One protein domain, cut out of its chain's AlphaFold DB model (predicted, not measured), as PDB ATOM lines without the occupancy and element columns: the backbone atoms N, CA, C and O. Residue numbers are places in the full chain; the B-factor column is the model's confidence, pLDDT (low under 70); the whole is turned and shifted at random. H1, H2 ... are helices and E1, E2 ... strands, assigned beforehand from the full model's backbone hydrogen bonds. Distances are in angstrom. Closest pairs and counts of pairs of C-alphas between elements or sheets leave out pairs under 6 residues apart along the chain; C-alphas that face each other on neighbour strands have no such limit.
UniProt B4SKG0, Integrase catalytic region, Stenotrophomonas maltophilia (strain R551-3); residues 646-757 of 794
ATOM      1  N   PRO A 646     -30.232   2.419  30.706       92.81
ATOM      2  CA  PRO A 646     -28.950   2.614  31.367       92.81
ATOM      3  C   PRO A 646     -27.949   1.533  30.965       92.81
ATOM      4  O   PRO A 646     -28.251   0.334  30.945       92.81
ATOM      5  N   LEU A 647     -26.722   1.954  30.675       91.38
ATOM      6  CA  LEU A 647     -25.607   1.042  30.494       91.38
ATOM      7  C   LEU A 647     -25.110   0.550  31.850       91.38
ATOM      8  O   LEU A 647     -24.848   1.326  32.761       91.38
ATOM      9  N   ARG A 648     -24.883  -0.764  31.954       87.12
ATOM     10  CA  ARG A 648     -24.344  -1.396  33.172       87.12
ATOM     11  C   ARG A 648     -22.954  -0.899  33.566       87.12
ATOM     12  O   ARG A 648     -22.526  -1.125  34.689       87.12
ATOM     13  N   ARG A 649     -22.199  -0.342  32.617       89.19
ATOM     14  CA  ARG A 649     -20.841   0.152  32.840       89.19
ATOM     15  C   ARG A 649     -20.753   1.589  32.345       89.19
ATOM     16  O   ARG A 649     -21.144   1.827  31.198       89.19
ATOM     17  N   PRO A 650     -20.207   2.505  33.157       90.75
ATOM     18  CA  PRO A 650     -19.998   3.871  32.722       90.75
ATOM     19  C   PRO A 650     -18.914   3.909  31.633       90.75
ATOM     20  O   PRO A 650     -18.055   3.023  31.536       90.75
ATOM     21  N   LEU A 651     -18.975   4.921  30.771       91.62
ATOM     22  CA  LEU A 651     -18.132   5.049  29.587       91.62
ATOM     23  C   LEU A 651     -17.051   6.108  29.788       91.62
ATOM     24  O   LEU A 651     -17.274   7.148  30.397       91.62
ATOM     25  N   ARG A 652     -15.859   5.860  29.245       90.38
ATOM     26  CA  ARG A 652     -14.751   6.821  29.307       90.38
ATOM     27  C   ARG A 652     -14.805   7.788  28.128       90.38
ATOM     28  O   ARG A 652     -15.078   7.378  26.998       90.38
ATOM     29  N   LEU A 653     -14.489   9.049  28.408       89.94
ATOM     30  CA  LEU A 653     -14.309  10.086  27.402       89.94
ATOM     31  C   LEU A 653     -12.922   9.970  26.756       89.94
ATOM     32  O   LEU A 653     -11.900  10.017  27.439       89.94
ATOM     33  N   ASP A 654     -12.891   9.858  25.434       89.75
ATOM     34  CA  ASP A 654     -11.714  10.131  24.614       89.75
ATOM     35  C   ASP A 654     -11.716  11.627  24.270       89.75
ATOM     36  O   ASP A 654     -12.659  12.130  23.655       89.75
ATOM     37  N   ARG A 655     -10.664  12.350  24.665       85.12
ATOM     38  CA  ARG A 655     -10.593  13.812  24.497       85.12
ATOM     39  C   ARG A 655     -10.595  14.271  23.038       85.12
ATOM     40  O   ARG A 655     -10.968  15.407  22.783       85.12
ATOM     41  N   ALA A 656     -10.196  13.416  22.098       85.88
ATOM     42  CA  ALA A 656     -10.185  13.756  20.680       85.88
ATOM     43  C   ALA A 656     -11.485  13.346  19.974       85.88
ATOM     44  O   ALA A 656     -11.911  13.993  19.021       85.88
ATOM     45  N   ARG A 657     -12.110  12.243  20.405       87.44
ATOM     46  CA  ARG A 657     -13.192  11.594  19.641       87.44
ATOM     47  C   ARG A 657     -14.551  11.565  20.337       87.44
ATOM     48  O   ARG A 657     -15.550  11.308  19.666       87.44
ATOM     49  N   GLY A 658     -14.610  11.846  21.635       90.81
ATOM     50  CA  GLY A 658     -15.823  11.749  22.446       90.81
ATOM     51  C   GLY A 658     -15.968  10.385  23.123       90.81
ATOM     52  O   GLY A 658     -14.990   9.777  23.550       90.81
ATOM     53  N   ILE A 659     -17.192   9.878  23.246       91.81
ATOM     54  CA  ILE A 659     -17.477   8.602  23.918       91.81
ATOM     55  C   ILE A 659     -17.688   7.495  22.884       91.81
ATOM     56  O   ILE A 659     -18.379   7.693  21.887       91.81
ATOM     57  N   ARG A 660     -17.116   6.305  23.118       92.12
ATOM     58  CA  ARG A 660     -17.274   5.147  22.222       92.12
ATOM     59  C   ARG A 660     -18.281   4.139  22.765       92.12
ATOM     60  O   ARG A 660     -18.103   3.616  23.860       92.12
ATOM     61  N   HIS A 661     -19.268   3.773  21.950       89.81
ATOM     62  CA  HIS A 661     -20.203   2.683  22.251       89.81
ATOM     63  C   HIS A 661     -20.650   1.966  20.967       89.81
ATOM     64  O   HIS A 661     -20.853   2.606  19.940       89.81
ATOM     65  N   CYS A 662     -20.773   0.630  20.991       85.50
ATOM     66  CA  CYS A 662     -21.191  -0.186  19.835       85.50
ATOM     67  C   CYS A 662     -20.458   0.141  18.513       85.50
ATOM     68  O   CYS A 662     -21.063   0.187  17.444       85.50
ATOM     69  N   ALA A 663     -19.139   0.361  18.599       84.31
ATOM     70  CA  ALA A 663     -18.263   0.768  17.492       84.31
ATOM     71  C   ALA A 663     -18.554   2.151  16.866       84.31
ATOM     72  O   ALA A 663     -17.955   2.481  15.848       84.31
ATOM     73  N   ARG A 664     -19.383   2.986  17.503       89.75
ATOM     74  CA  ARG A 664     -19.643   4.385  17.129       89.75
ATOM     75  C   ARG A 664     -19.026   5.358  18.133       89.75
ATOM     76  O   ARG A 664     -18.812   5.002  19.293       89.75
ATOM     77  N   TRP A 665     -18.746   6.572  17.662       92.88
ATOM     78  CA  TRP A 665     -18.256   7.699  18.463       92.88
ATOM     79  C   TRP A 665     -19.344   8.763  18.601       92.88
ATOM     80  O   TRP A 665     -19.854   9.240  17.585       92.88
ATOM     81  N   TYR A 666     -19.665   9.128  19.839       93.81
ATOM     82  CA  TYR A 666     -20.706  10.085  20.206       93.81
ATOM     83  C   TYR A 666     -20.074  11.344  20.783       93.81
ATOM     84  O   TYR A 666     -19.143  11.267  21.590       93.81
ATOM     85  N   ARG A 667     -20.574  12.505  20.358       92.12
ATOM     86  CA  ARG A 667     -19.998  13.811  20.695       92.12
ATOM     87  C   ARG A 667     -21.079  14.791  21.137       92.12
ATOM     88  O   ARG A 667     -22.198  14.753  20.626       92.12
ATOM     89  N   HIS A 668     -20.706  15.668  22.063       91.00
ATOM     90  CA  HIS A 668     -21.459  16.845  22.484       91.00
ATOM     91  C   HIS A 668     -20.483  17.843  23.142       91.00
ATOM     92  O   HIS A 668     -19.635  17.379  23.908       91.00
ATOM     93  N   PRO A 669     -20.576  19.169  22.905       89.12
ATOM     94  CA  PRO A 669     -19.662  20.164  23.493       89.12
ATOM     95  C   PRO A 669     -19.514  20.055  25.020       89.12
ATOM     96  O   PRO A 669     -18.399  19.913  25.520       89.12
ATOM     97  N   LYS A 670     -20.639  19.929  25.744       88.25
ATOM     98  CA  LYS A 670     -20.668  19.725  27.209       88.25
ATOM     99  C   LYS A 670     -19.812  18.563  27.742       88.25
ATOM    100  O   LYS A 670     -19.403  18.605  28.897       88.25
ATOM    101  N   LEU A 671     -19.514  17.536  26.934       86.06
ATOM    102  CA  LEU A 671     -18.613  16.453  27.361       86.06
ATOM    103  C   LEU A 671     -17.191  16.958  27.628       86.06
ATOM    104  O   LEU A 671     -16.493  16.401  28.471       86.06
ATOM    105  N   PHE A 672     -16.762  17.985  26.896       84.94
ATOM    106  CA  PHE A 672     -15.413  18.541  26.963       84.94
ATOM    107  C   PHE A 672     -15.316  19.731  27.930       84.94
ATOM    108  O   PHE A 672     -14.229  20.027  28.415       84.94
ATOM    109  N   GLU A 673     -16.445  20.380  28.228       80.62
ATOM    110  CA  GLU A 673     -16.552  21.520  29.152       80.62
ATOM    111  C   GLU A 673     -16.694  21.095  30.623       80.62
ATOM    112  O   GLU A 673     -16.342  21.853  31.528       80.62
ATOM    113  N   SER A 674     -17.214  19.890  30.885       64.25
ATOM    114  CA  SER A 674     -17.488  19.426  32.247       64.25
ATOM    115  C   SER A 674     -16.207  19.339  33.091       64.25
ATOM    116  O   SER A 674     -15.275  18.585  32.783       64.25
ATOM    117  N   ARG A 675     -16.185  20.066  34.222       56.75
ATOM    118  CA  ARG A 675     -15.100  20.033  35.229       56.75
ATOM    119  C   ARG A 675     -14.885  18.634  35.831       56.75
ATOM    120  O   ARG A 675     -13.815  18.357  36.367       56.75
ATOM    121  N   SER A 676     -15.851  17.731  35.658       54.50
ATOM    122  CA  SER A 676     -15.823  16.312  36.038       54.50
ATOM    123  C   SER A 676     -14.934  15.435  35.131       54.50
ATOM    124  O   SER A 676     -14.859  14.220  35.332       54.50
ATOM    125  N   GLY A 677     -14.246  16.026  34.141       53.56
ATOM    126  CA  GLY A 677     -13.526  15.408  33.011       53.56
ATOM    127  C   GLY A 677     -12.344  14.457  33.290       53.56
ATOM    128  O   GLY A 677     -11.426  14.358  32.469       53.56
ATOM    129  N   ARG A 678     -12.340  13.735  34.416       55.75
ATOM    130  CA  ARG A 678     -11.453  12.585  34.673       55.75
ATOM    131  C   ARG A 678     -12.208  11.268  34.926       55.75
ATOM    132  O   ARG A 678     -11.609  10.209  34.748       55.75
ATOM    133  N   GLY A 679     -13.486  11.313  35.314       68.56
ATOM    134  CA  GLY A 679     -14.280  10.130  35.675       68.56
ATOM    135  C   GLY A 679     -15.002   9.461  34.494       68.56
ATOM    136  O   GLY A 679     -15.177  10.074  33.440       68.56
ATOM    137  N   PRO A 680     -15.410   8.187  34.628       84.69
ATOM    138  CA  PRO A 680     -16.284   7.543  33.656       84.69
ATOM    139  C   PRO A 680     -17.714   8.107  33.778       84.69
ATOM    140  O   PRO A 680     -18.203   8.329  34.879       84.69
ATOM    141  N   PHE A 681     -18.381   8.331  32.648       88.50
ATOM    142  CA  PHE A 681     -19.721   8.909  32.580       88.50
ATOM    143  C   PHE A 681     -20.804   7.831  32.580       88.50
ATOM    144  O   PHE A 681     -20.707   6.842  31.847       88.50
ATOM    145  N   GLU A 682     -21.875   8.049  33.337       93.12
ATOM    146  CA  GLU A 682     -23.101   7.268  33.182       93.12
ATOM    147  C   GLU A 682     -23.763   7.588  31.841       93.12
ATOM    148  O   GLU A 682     -23.851   8.746  31.424       93.12
ATOM    149  N   ALA A 683     -24.206   6.549  31.139       94.06
ATOM    150  CA  ALA A 683     -24.763   6.686  29.805       94.06
ATOM    151  C   ALA A 683     -25.966   5.764  29.602       94.06
ATOM    152  O   ALA A 683     -26.034   4.669  30.162       94.06
ATOM    153  N   TYR A 684     -26.887   6.209  28.755       95.06
ATOM    154  CA  TYR A 684     -28.133   5.535  28.428       95.06
ATOM    155  C   TYR A 684     -28.248   5.395  26.911       95.06
ATOM    156  O   TYR A 684     -28.094   6.362  26.163       95.06
ATOM    157  N   VAL A 685     -28.519   4.179  26.453       93.19
ATOM    158  CA  VAL A 685     -28.752   3.869  25.040       93.19
ATOM    159  C   VAL A 685     -30.136   4.358  24.651       93.19
ATOM    160  O   VAL A 685     -31.084   4.116  25.389       93.19
ATOM    161  N   GLU A 686     -30.250   4.999  23.490       93.44
ATOM    162  CA  GLU A 686     -31.522   5.284  22.832       93.44
ATOM    163  C   GLU A 686     -31.894   4.096  21.915       93.44
ATOM    164  O   GLU A 686     -31.259   3.903  20.877       93.44
ATOM    165  N   PRO A 687     -32.877   3.246  22.284       91.12
ATOM    166  CA  PRO A 687     -33.235   2.057  21.507       91.12
ATOM    167  C   PRO A 687     -33.694   2.336  20.074       91.12
ATOM    168  O   PRO A 687     -33.495   1.493  19.197       91.12
ATOM    169  N   TRP A 688     -34.325   3.483  19.829       92.56
ATOM    170  CA  TRP A 688     -34.955   3.835  18.552       92.56
ATOM    171  C   TRP A 688     -34.108   4.782  17.700       92.56
ATOM    172  O   TRP A 688     -34.502   5.142  16.598       92.56
ATOM    173  N   ASP A 689     -32.922   5.150  18.176       91.00
ATOM    174  CA  ASP A 689     -31.935   5.887  17.399       91.00
ATOM    175  C   ASP A 689     -30.524   5.492  17.844       91.00
ATOM    176  O   ASP A 689     -29.942   6.064  18.764       91.00
ATOM    177  N   ALA A 690     -29.932   4.535  17.131       89.12
ATOM    178  CA  ALA A 690     -28.573   4.072  17.380       89.12
ATOM    179  C   ALA A 690     -27.498   5.152  17.126       89.12
ATOM    180  O   ALA A 690     -26.309   4.872  17.298       89.12
ATOM    181  N   ASN A 691     -27.861   6.347  16.648       90.62
ATOM    182  CA  ASN A 691     -26.961   7.495  16.545       90.62
ATOM    183  C   ASN A 691     -27.050   8.435  17.752       90.62
ATOM    184  O   ASN A 691     -26.239   9.357  17.840       90.62
ATOM    185  N   THR A 692     -27.950   8.181  18.702       92.31
ATOM    186  CA  THR A 692     -28.090   8.951  19.937       92.31
ATOM    187  C   THR A 692     -27.676   8.117  21.151       92.31
ATOM    188  O   THR A 692     -28.031   6.951  21.310       92.31
ATOM    189  N   LEU A 693     -26.900   8.735  22.035       93.94
ATOM    190  CA  LEU A 693     -26.525   8.200  23.337       93.94
ATOM    191  C   LEU A 693     -26.715   9.310  24.365       93.94
ATOM    192  O   LEU A 693     -26.102  10.368  24.238       93.94
ATOM    193  N   TYR A 694     -27.535   9.093  25.385       94.81
ATOM    194  CA  TYR A 694     -27.675  10.075  26.454       94.81
ATOM    195  C   TYR A 694     -26.559   9.884  27.470       94.81
ATOM    196  O   TYR A 694     -26.282   8.761  27.883       94.81
ATOM    197  N   VAL A 695     -25.923  10.971  27.882       93.69
ATOM    198  CA  VAL A 695     -24.857  10.957  28.885       93.69
ATOM    199  C   VAL A 695     -25.286  11.837  30.043       93.69
ATOM    200  O   VAL A 695     -25.748  12.955  29.820       93.69
ATOM    201  N   LEU A 696     -25.169  11.327  31.268       91.38
ATOM    202  CA  LEU A 696     -25.500  12.091  32.463       91.38
ATOM    203  C   LEU A 696     -24.382  13.105  32.736       91.38
ATOM    204  O   LEU A 696     -23.244  12.722  33.008       91.38
ATOM    205  N   ILE A 697     -24.704  14.392  32.633       87.69
ATOM    206  CA  ILE A 697     -23.793  15.510  32.896       87.69
ATOM    207  C   ILE A 697     -24.550  16.493  33.784       87.69
ATOM    208  O   ILE A 697     -25.641  16.924  33.420       87.69
ATOM    209  N   ASP A 698     -23.994  16.807  34.955       83.94
ATOM    210  CA  ASP A 698     -24.579  17.744  35.927       83.94
ATOM    211  C   ASP A 698     -26.049  17.414  36.275       83.94
ATOM    212  O   ASP A 698     -26.915  18.281  36.336       83.94
ATOM    213  N   GLY A 699     -26.350  16.118  36.438       83.38
ATOM    214  CA  GLY A 699     -27.696  15.616  36.744       83.38
ATOM    215  C   GLY A 699     -28.667  15.572  35.555       83.38
ATOM    216  O   GLY A 699     -29.794  15.112  35.711       83.38
ATOM    217  N   GLN A 700     -28.247  15.990  34.355       86.44
ATOM    218  CA  GLN A 700     -29.087  16.018  33.155       86.44
ATOM    219  C   GLN A 700     -28.642  14.995  32.107       86.44
ATOM    220  O   GLN A 700     -27.453  14.803  31.856       86.44
ATOM    221  N   ARG A 701     -29.608  14.350  31.443       91.06
ATOM    222  CA  ARG A 701     -29.354  13.421  30.331       91.06
ATOM    223  C   ARG A 701     -29.123  14.206  29.038       91.06
ATOM    224  O   ARG A 701     -30.068  14.584  28.352       91.06
ATOM    225  N   ILE A 702     -27.861  14.438  28.688       91.38
ATOM    226  CA  ILE A 702     -27.469  15.197  27.496       91.38
ATOM    227  C   ILE A 702     -27.379  14.272  26.269       91.38
ATOM    228  O   ILE A 702     -26.640  13.283  26.311       91.38
ATOM    229  N   PRO A 703     -28.076  14.570  25.154       92.88
ATOM    230  CA  PRO A 703     -28.031  13.750  23.944       92.88
ATOM    231  C   PRO A 703     -26.710  13.944  23.185       92.88
ATOM    232  O   PRO A 703     -26.489  14.956  22.523       92.88
ATOM    233  N   CYS A 704     -25.836  12.945  23.234       92.44
ATOM    234  CA  CYS A 704     -24.599  12.892  22.462       92.44
ATOM    235  C   CYS A 704     -24.837  12.137  21.151       92.44
ATOM    236  O   CYS A 704     -25.421  11.053  21.158       92.44
ATOM    237  N   ARG A 705     -24.374  12.684  20.021       92.00
ATOM    238  CA  ARG A 705     -24.724  12.163  18.687       92.00
ATOM    239  C   ARG A 705     -23.540  11.618  17.899       92.00
ATOM    240  O   ARG A 705     -22.415  12.113  18.010       92.00
ATOM    241  N   HIS A 706     -23.821  10.606  17.082       90.81
ATOM    242  CA  HIS A 706     -22.935  10.060  16.062       90.81
ATOM    243  C   HIS A 706     -23.383  10.524  14.668       90.81
ATOM    244  O   HIS A 706     -24.511  10.274  14.263       90.81
ATOM    245  N   GLY A 707     -22.495  11.168  13.908       86.19
ATOM    246  CA  GLY A 707     -22.835  11.682  12.576       86.19
ATOM    247  C   GLY A 707     -23.698  12.949  12.627       86.19
ATOM    248  O   GLY A 707     -23.318  13.909  13.298       86.19
ATOM    249  N   SER A 708     -24.810  12.958  11.880       74.00
ATOM    250  CA  SER A 708     -25.710  14.115  11.738       74.00
ATOM    251  C   SER A 708     -26.338  14.537  13.071       74.00
ATOM    252  O   SER A 708     -26.709  13.706  13.902       74.00
ATOM    253  N   GLN A 709     -26.489  15.848  13.264       66.12
ATOM    254  CA  GLN A 709     -27.130  16.414  14.454       66.12
ATOM    255  C   GLN A 709     -28.658  16.518  14.332       66.12
ATOM    256  O   GLN A 709     -29.325  16.796  15.329       66.12
ATOM    257  N   HIS A 710     -29.232  16.267  13.151       69.50
ATOM    258  CA  HIS A 710     -30.678  16.364  12.954       69.50
ATOM    259  C   HIS A 710     -31.419  15.206  13.621       69.50
ATOM    260  O   HIS A 710     -31.041  14.040  13.506       69.50
ATOM    261  N   ALA A 711     -32.473  15.536  14.366       66.38
ATOM    262  CA  ALA A 711     -33.350  14.536  14.951       66.38
ATOM    263  C   ALA A 711     -34.297  13.988  13.889       66.38
ATOM    264  O   ALA A 711     -34.836  14.747  13.089       66.38
ATOM    265  N   ILE A 712     -34.501  12.680  13.934       76.19
ATOM    266  CA  ILE A 712     -35.468  11.987  13.098       76.19
ATOM    267  C   ILE A 712     -36.839  12.142  13.750       76.19
ATOM    268  O   ILE A 712     -36.972  11.968  14.965       76.19
ATOM    269  N   ASP A 713     -37.844  12.479  12.951       82.12
ATOM    270  CA  ASP A 713     -39.228  12.460  13.393       82.12
ATOM    271  C   ASP A 713     -39.799  11.042  13.266       82.12
ATOM    272  O   ASP A 713     -40.155  10.581  12.186       82.12
ATOM    273  N   LEU A 714     -39.875  10.342  14.398       87.19
ATOM    274  CA  LEU A 714     -40.378   8.969  14.467       87.19
ATOM    275  C   LEU A 714     -41.913   8.880  14.409       87.19
ATOM    276  O   LEU A 714     -42.457   7.775  14.459       87.19
ATOM    277  N   THR A 715     -42.624  10.013  14.358       82.81
ATOM    278  CA  THR A 715     -44.086  10.022  14.196       82.81
ATOM    279  C   THR A 715     -44.498   9.789  12.747       82.81
ATOM    280  O   THR A 715     -45.514   9.138  12.509       82.81
ATOM    281  N   THR A 716     -43.682  10.252  11.798       81.50
ATOM    282  CA  THR A 716     -43.928  10.152  10.354       81.50
ATOM    283  C   THR A 716     -43.251   8.936   9.730       81.50
ATOM    284  O   THR A 716     -43.891   8.214   8.969       81.50
ATOM    285  N   ASP A 717     -41.992   8.662  10.085       84.12
ATOM    286  CA  ASP A 717     -41.256   7.487   9.612       84.12
ATOM    287  C   ASP A 717     -40.622   6.709  10.773       84.12
ATOM    288  O   ASP A 717     -39.700   7.170  11.448       84.12
ATOM    289  N   PHE A 718     -41.103   5.483  10.991       90.19
ATOM    290  CA  PHE A 718     -40.584   4.590  12.031       90.19
ATOM    291  C   PHE A 718     -39.428   3.696  11.548       90.19
ATOM    292  O   PHE A 718     -38.786   3.017  12.353       90.19
ATOM    293  N   THR A 719     -39.113   3.696  10.250       88.56
ATOM    294  CA  THR A 719     -38.049   2.868   9.658       88.56
ATOM    295  C   THR A 719     -36.690   3.056  10.348       88.56
ATOM    296  O   THR A 719     -36.046   2.049  10.662       88.56
ATOM    297  N   PRO A 720     -36.261   4.284  10.713       89.75
ATOM    298  CA  PRO A 720     -34.985   4.481  11.400       89.75
ATOM    299  C   PRO A 720     -34.920   3.816  12.782       89.75
ATOM    300  O   PRO A 720     -33.861   3.329  13.192       89.75
ATOM    301  N   ALA A 721     -36.054   3.720  13.485       91.88
ATOM    302  CA  ALA A 721     -36.136   2.988  14.745       91.88
ATOM    303  C   ALA A 721     -35.979   1.479  14.532       91.88
ATOM    304  O   ALA A 721     -35.283   0.817  15.304       91.88
ATOM    305  N   LEU A 722     -36.553   0.933  13.457       91.69
ATOM    306  CA  LEU A 722     -36.385  -0.476  13.089       91.69
ATOM    307  C   LEU A 722     -34.928  -0.790  12.731       91.69
ATOM    308  O   LEU A 722     -34.391  -1.801  13.188       91.69
ATOM    309  N   ASP A 723     -34.251   0.096  12.003       88.94
ATOM    310  CA  ASP A 723     -32.819  -0.041  11.719       88.94
ATOM    311  C   ASP A 723     -31.972   0.004  12.994       88.94
ATOM    312  O   ASP A 723     -31.036  -0.788  13.151       88.94
ATOM    313  N   SER A 724     -32.330   0.870  13.946       90.19
ATOM    314  CA  SER A 724     -31.709   0.907  15.272       90.19
ATOM    315  C   SER A 724     -31.898  -0.416  16.027       90.19
ATOM    316  O   SER A 724     -30.921  -1.021  16.481       90.19
ATOM    317  N   ILE A 725     -33.130  -0.930  16.093       90.94
ATOM    318  CA  ILE A 725     -33.464  -2.213  16.735       90.94
ATOM    319  C   ILE A 725     -32.683  -3.361  16.083       90.94
ATOM    320  O   ILE A 725     -32.073  -4.184  16.777       90.94
ATOM    321  N   ARG A 726     -32.632  -3.401  14.747       89.31
ATOM    322  CA  ARG A 726     -31.854  -4.376  13.971       89.31
ATOM    323  C   ARG A 726     -30.359  -4.266  14.277       89.31
ATOM    324  O   ARG A 726     -29.692  -5.280  14.511       89.31
ATOM    325  N   PHE A 727     -29.809  -3.056  14.319       86.81
ATOM    326  CA  PHE A 727     -28.396  -2.812  14.612       86.81
ATOM    327  C   PHE A 727     -28.007  -3.276  16.022       86.81
ATOM    328  O   PHE A 727     -27.006  -3.985  16.186       86.81
ATOM    329  N   LEU A 728     -28.803  -2.923  17.032       84.06
ATOM    330  CA  LEU A 728     -28.562  -3.298  18.426       84.06
ATOM    331  C   LEU A 728     -28.749  -4.813  18.637       84.06
ATOM    332  O   LEU A 728     -27.909  -5.464  19.267       84.06
ATOM    333  N   GLY A 729     -29.778  -5.403  18.020       82.31
ATOM    334  CA  GLY A 729     -30.075  -6.838  18.088       82.31
ATOM    335  C   GLY A 729     -29.095  -7.737  17.321       82.31
ATOM    336  O   GLY A 729     -28.925  -8.907  17.660       82.31
ATOM    337  N   SER A 730     -28.387  -7.206  16.319       81.69
ATOM    338  CA  SER A 730     -27.460  -7.977  15.471       81.69
ATOM    339  C   SER A 730     -26.051  -8.154  16.052       81.69
ATOM    340  O   SER A 730     -25.189  -8.741  15.397       81.69
ATOM    341  N   THR A 731     -25.782  -7.683  17.274       77.94
ATOM    342  CA  THR A 731     -24.429  -7.650  17.867       77.94
ATOM    343  C   THR A 731     -23.714  -9.008  17.824       77.94
ATOM    344  O   THR A 731     -22.551  -9.083  17.421       77.94
ATOM    345  N   ARG A 732     -24.411 -10.109  18.148       74.88
ATOM    346  CA  ARG A 732     -23.844 -11.470  18.078       74.88
ATOM    347  C   ARG A 732     -23.521 -11.893  16.643       74.88
ATOM    348  O   ARG A 732     -22.447 -12.436  16.401       74.88
ATOM    349  N   GLY A 733     -24.426 -11.633  15.699       76.69
ATOM    350  CA  GLY A 733     -24.216 -11.945  14.282       76.69
ATOM    351  C   GLY A 733     -23.034 -11.168  13.701       76.69
ATOM    352  O   GLY A 733     -22.158 -11.756  13.071       76.69
ATOM    353  N   ARG A 734     -22.934  -9.869  14.013       80.50
ATOM    354  CA  ARG A 734     -21.801  -9.022  13.616       80.50
ATOM    355  C   ARG A 734     -20.476  -9.508  14.203       80.50
ATOM    356  O   ARG A 734     -19.481  -9.547  13.486       80.50
ATOM    357  N   ALA A 735     -20.454  -9.934  15.467       79.31
ATOM    358  CA  ALA A 735     -19.254 -10.491  16.093       79.31
ATOM    359  C   ALA A 735     -18.800 -11.806  15.431       79.31
ATOM    360  O   ALA A 735     -17.602 -12.014  15.232       79.31
ATOM    361  N   LEU A 736     -19.742 -12.677  15.051       79.94
ATOM    362  CA  LEU A 736     -19.442 -13.907  14.311       79.94
ATOM    363  C   LEU A 736     -18.855 -13.606  12.927       79.94
ATOM    364  O   LEU A 736     -17.845 -14.204  12.558       79.94
ATOM    365  N   LEU A 737     -19.438 -12.652  12.196       83.44
ATOM    366  CA  LEU A 737     -18.932 -12.225  10.889       83.44
ATOM    367  C   LEU A 737     -17.545 -11.588  10.990       83.44
ATOM    368  O   LEU A 737     -16.662 -11.938  10.213       83.44
ATOM    369  N   ALA A 738     -17.316 -10.721  11.979       82.81
ATOM    370  CA  ALA A 738     -16.001 -10.136  12.226       82.81
ATOM    371  C   ALA A 738     -14.955 -11.218  12.535       82.81
ATOM    372  O   ALA A 738     -13.859 -11.196  11.983       82.81
ATOM    373  N   LYS A 739     -15.304 -12.215  13.361       84.19
ATOM    374  CA  LYS A 739     -14.424 -13.356  13.647       84.19
ATOM    375  C   LYS A 739     -14.116 -14.167  12.384       84.19
ATOM    376  O   LYS A 739     -12.959 -14.521  12.170       84.19
ATOM    377  N   ALA A 740     -15.121 -14.445  11.552       83.50
ATOM    378  CA  ALA A 740     -14.937 -15.151  10.286       83.50
ATOM    379  C   ALA A 740     -14.024 -14.366   9.325       83.50
ATOM    380  O   ALA A 740     -13.070 -14.931   8.800       83.50
ATOM    381  N   ALA A 741     -14.244 -13.057   9.174       85.06
ATOM    382  CA  ALA A 741     -13.413 -12.180   8.350       85.06
ATOM    383  C   ALA A 741     -11.952 -12.131   8.834       85.06
ATOM    384  O   ALA A 741     -11.028 -12.213   8.023       85.06
ATOM    385  N   SER A 742     -11.726 -12.067  10.151       86.31
ATOM    386  CA  SER A 742     -10.382 -12.138  10.734       86.31
ATOM    387  C   SER A 742      -9.696 -13.476  10.453       86.31
ATOM    388  O   SER A 742      -8.506 -13.498  10.144       86.31
ATOM    389  N   ILE A 743     -10.431 -14.592  10.521       88.31
ATOM    390  CA  ILE A 743      -9.904 -15.923  10.178       88.31
ATOM    391  C   ILE A 743      -9.519 -15.987   8.696       88.31
ATOM    392  O   ILE A 743      -8.430 -16.464   8.380       88.31
ATOM    393  N   GLU A 744     -10.364 -15.494   7.790       87.00
ATOM    394  CA  GLU A 744     -10.061 -15.482   6.353       87.00
ATOM    395  C   GLU A 744      -8.871 -14.576   6.022       87.00
ATOM    396  O   GLU A 744      -7.981 -14.970   5.269       87.00
ATOM    397  N   THR A 745      -8.776 -13.412   6.668       87.81
ATOM    398  CA  THR A 745      -7.626 -12.507   6.520       87.81
ATOM    399  C   THR A 745      -6.341 -13.172   7.023       87.81
ATOM    400  O   THR A 745      -5.301 -13.101   6.367       87.81
ATOM    401  N   ALA A 746      -6.400 -13.895   8.148       88.31
ATOM    402  CA  ALA A 746      -5.269 -14.663   8.663       88.31
ATOM    403  C   ALA A 746      -4.867 -15.813   7.719       88.31
ATOM    404  O   ALA A 746      -3.674 -16.027   7.499       88.31
ATOM    405  N   LYS A 747      -5.833 -16.528   7.119       91.19
ATOM    406  CA  LYS A 747      -5.569 -17.563   6.101       91.19
ATOM    407  C   LYS A 747      -4.891 -16.973   4.867       91.19
ATOM    408  O   LYS A 747      -3.905 -17.535   4.397       91.19
ATOM    409  N   LEU A 748      -5.389 -15.842   4.366       89.81
ATOM    410  CA  LEU A 748      -4.813 -15.146   3.219       89.81
ATOM    411  C   LEU A 748      -3.376 -14.692   3.513       89.81
ATOM    412  O   LEU A 748      -2.474 -14.945   2.720       89.81
ATOM    413  N   THR A 749      -3.148 -14.116   4.697       89.62
ATOM    414  CA  THR A 749      -1.815 -13.690   5.149       89.62
ATOM    415  C   THR A 749      -0.844 -14.873   5.237       89.62
ATOM    416  O   THR A 749       0.286 -14.773   4.762       89.62
ATOM    417  N   ARG A 750      -1.279 -16.024   5.779       91.31
ATOM    418  CA  ARG A 750      -0.461 -17.252   5.824       91.31
ATOM    419  C   ARG A 750      -0.111 -17.766   4.430       91.31
ATOM    420  O   ARG A 750       1.051 -18.074   4.197       91.31
ATOM    421  N   ARG A 751      -1.073 -17.787   3.500       91.50
ATOM    422  CA  ARG A 751      -0.836 -18.193   2.103       91.50
ATOM    423  C   ARG A 751       0.207 -17.309   1.419       91.50
ATOM    424  O   ARG A 751       1.108 -17.836   0.776       91.50
ATOM    425  N   PHE A 752       0.127 -15.985   1.585       87.06
ATOM    426  CA  PHE A 752       1.136 -15.073   1.038       87.06
ATOM    427  C   PHE A 752       2.513 -15.277   1.678       87.06
ATOM    428  O   PHE A 752       3.509 -15.307   0.962       87.06
ATOM    429  N   ALA A 753       2.579 -15.486   2.995       85.00
ATOM    430  CA  ALA A 753       3.838 -15.760   3.687       85.00
ATOM    431  C   ALA A 753       4.471 -17.103   3.268       85.00
ATOM    432  O   ALA A 753       5.690 -17.200   3.145       85.00
ATOM    433  N   GLU A 754       3.667 -18.145   3.040       87.81
ATOM    434  CA  GLU A 754       4.131 -19.439   2.521       87.81
ATOM    435  C   GLU A 754       4.627 -19.326   1.078       87.81
ATOM    436  O   GLU A 754       5.699 -19.843   0.762       87.81
ATOM    437  N   ALA A 755       3.898 -18.602   0.224       84.12
ATOM    438  CA  ALA A 755       4.308 -18.330  -1.150       84.12
ATOM    439  C   ALA A 755       5.615 -17.522  -1.208       84.12
ATOM    440  O   ALA A 755       6.499 -17.849  -1.999       84.12
ATOM    441  N   ASP A 756       5.781 -16.519  -0.340       83.94
ATOM    442  CA  ASP A 756       7.017 -15.737  -0.265       83.94
ATOM    443  C   ASP A 756       8.189 -16.580   0.258       83.94
ATOM    444  O   ASP A 756       9.261 -16.583  -0.342       83.94
ATOM    445  N   LYS A 757       7.979 -17.415   1.288       85.12
ATOM    446  CA  LYS A 757       8.988 -18.394   1.737       85.12
ATOM    447  C   LYS A 757       9.375 -19.379   0.634       85.12
ATOM    448  O   LYS A 757      10.555 -19.695   0.491       85.12
TER     449      LYS A 757
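Overview. This is residues 646 to 757 of the 794 residues of the protein "Integrase catalytic region" of Stenotrophomonas maltophilia (strain R551-3) (UniProt B4SKG0). A small head of strands and loops has one long helical arm: residues 732 to 757 of H3 stick out from it. In the head, the three-stranded sheet E3, E4, E5 has the small hairpin of E1 and E2 near it, short H1 grazes the sheet, and the loop of residues 706 to 718 leads from E5 to H2, after which H3 begins. The printed part has 112 residues, with three named helices and five named strands in the order E1, E2, H1, E3, E4, E5, H2, H3; the class is mixed, helices and strands, and both sheets are antiparallel. The whole is loose, with a radius of gyration of the C-alphas of 18.6 A and spans of 60 by 40 by 25 A, only just elongated.

Along the chain. Residues 646 to 657 hold no named element. E1 is residues 658 to 661, beginning at C-alpha 658 (-15.823, 11.749, 22.446), and E2 is residues 664 to 666. H1 is residues 670 to 673, and E3 is residues 683 to 685. E4, residues 692 to 697, is 15.1 A long, and E5, residues 700 to 705, is 15.6 A long. H2, residues 719 to 729, measures 15.1 A from C-alpha 719 (-38.049, 2.868, 9.658). H3, residues 731 to 757, measures 38.6 A and ends at C-alpha 757 (8.988, -18.394, 1.737).

Arrangement. E3, E4 and E5 form a meander, each strand the antiparallel neighbour of the one before, with E3 and E5 as edge strands. In the hairpin of E3 and E4, N 684 and O 694 are 2.8 A apart; in that of E4 and E5, N 695 and O 702 are 2.9 A apart, each within hydrogen-bond range. E1 and E2 form an antiparallel hairpin, with N 659 and O 666 2.9 A apart, within hydrogen-bond range. The closest C-alphas of E2 and E5 are those of Tyr 666 and Arg 705, at 4.8 A. H1 only grazes the sheet, with residues 670 to 671. H2 and H3 are not on the sheet and meet only through their link. Every O i to N i+4 pair is within hydrogen-bond range in H2 and H3; H1 is too short for such a pair, and 0 of its 1 O i to N i+3 pair is within range.

Size, cuts and confidence. The C-alphas farthest apart, those of Thr 715 and Lys 757, are 61.5 A apart. Without the free residues 732 to 757 the body spans 39 by 25 by 23 A. The printed part has no cut, and the link from E5 to H2, 13 residues, is long. The mean pLDDT of the printed part is 85.7; residues 674 to 679 and 709 to 711 are under 70.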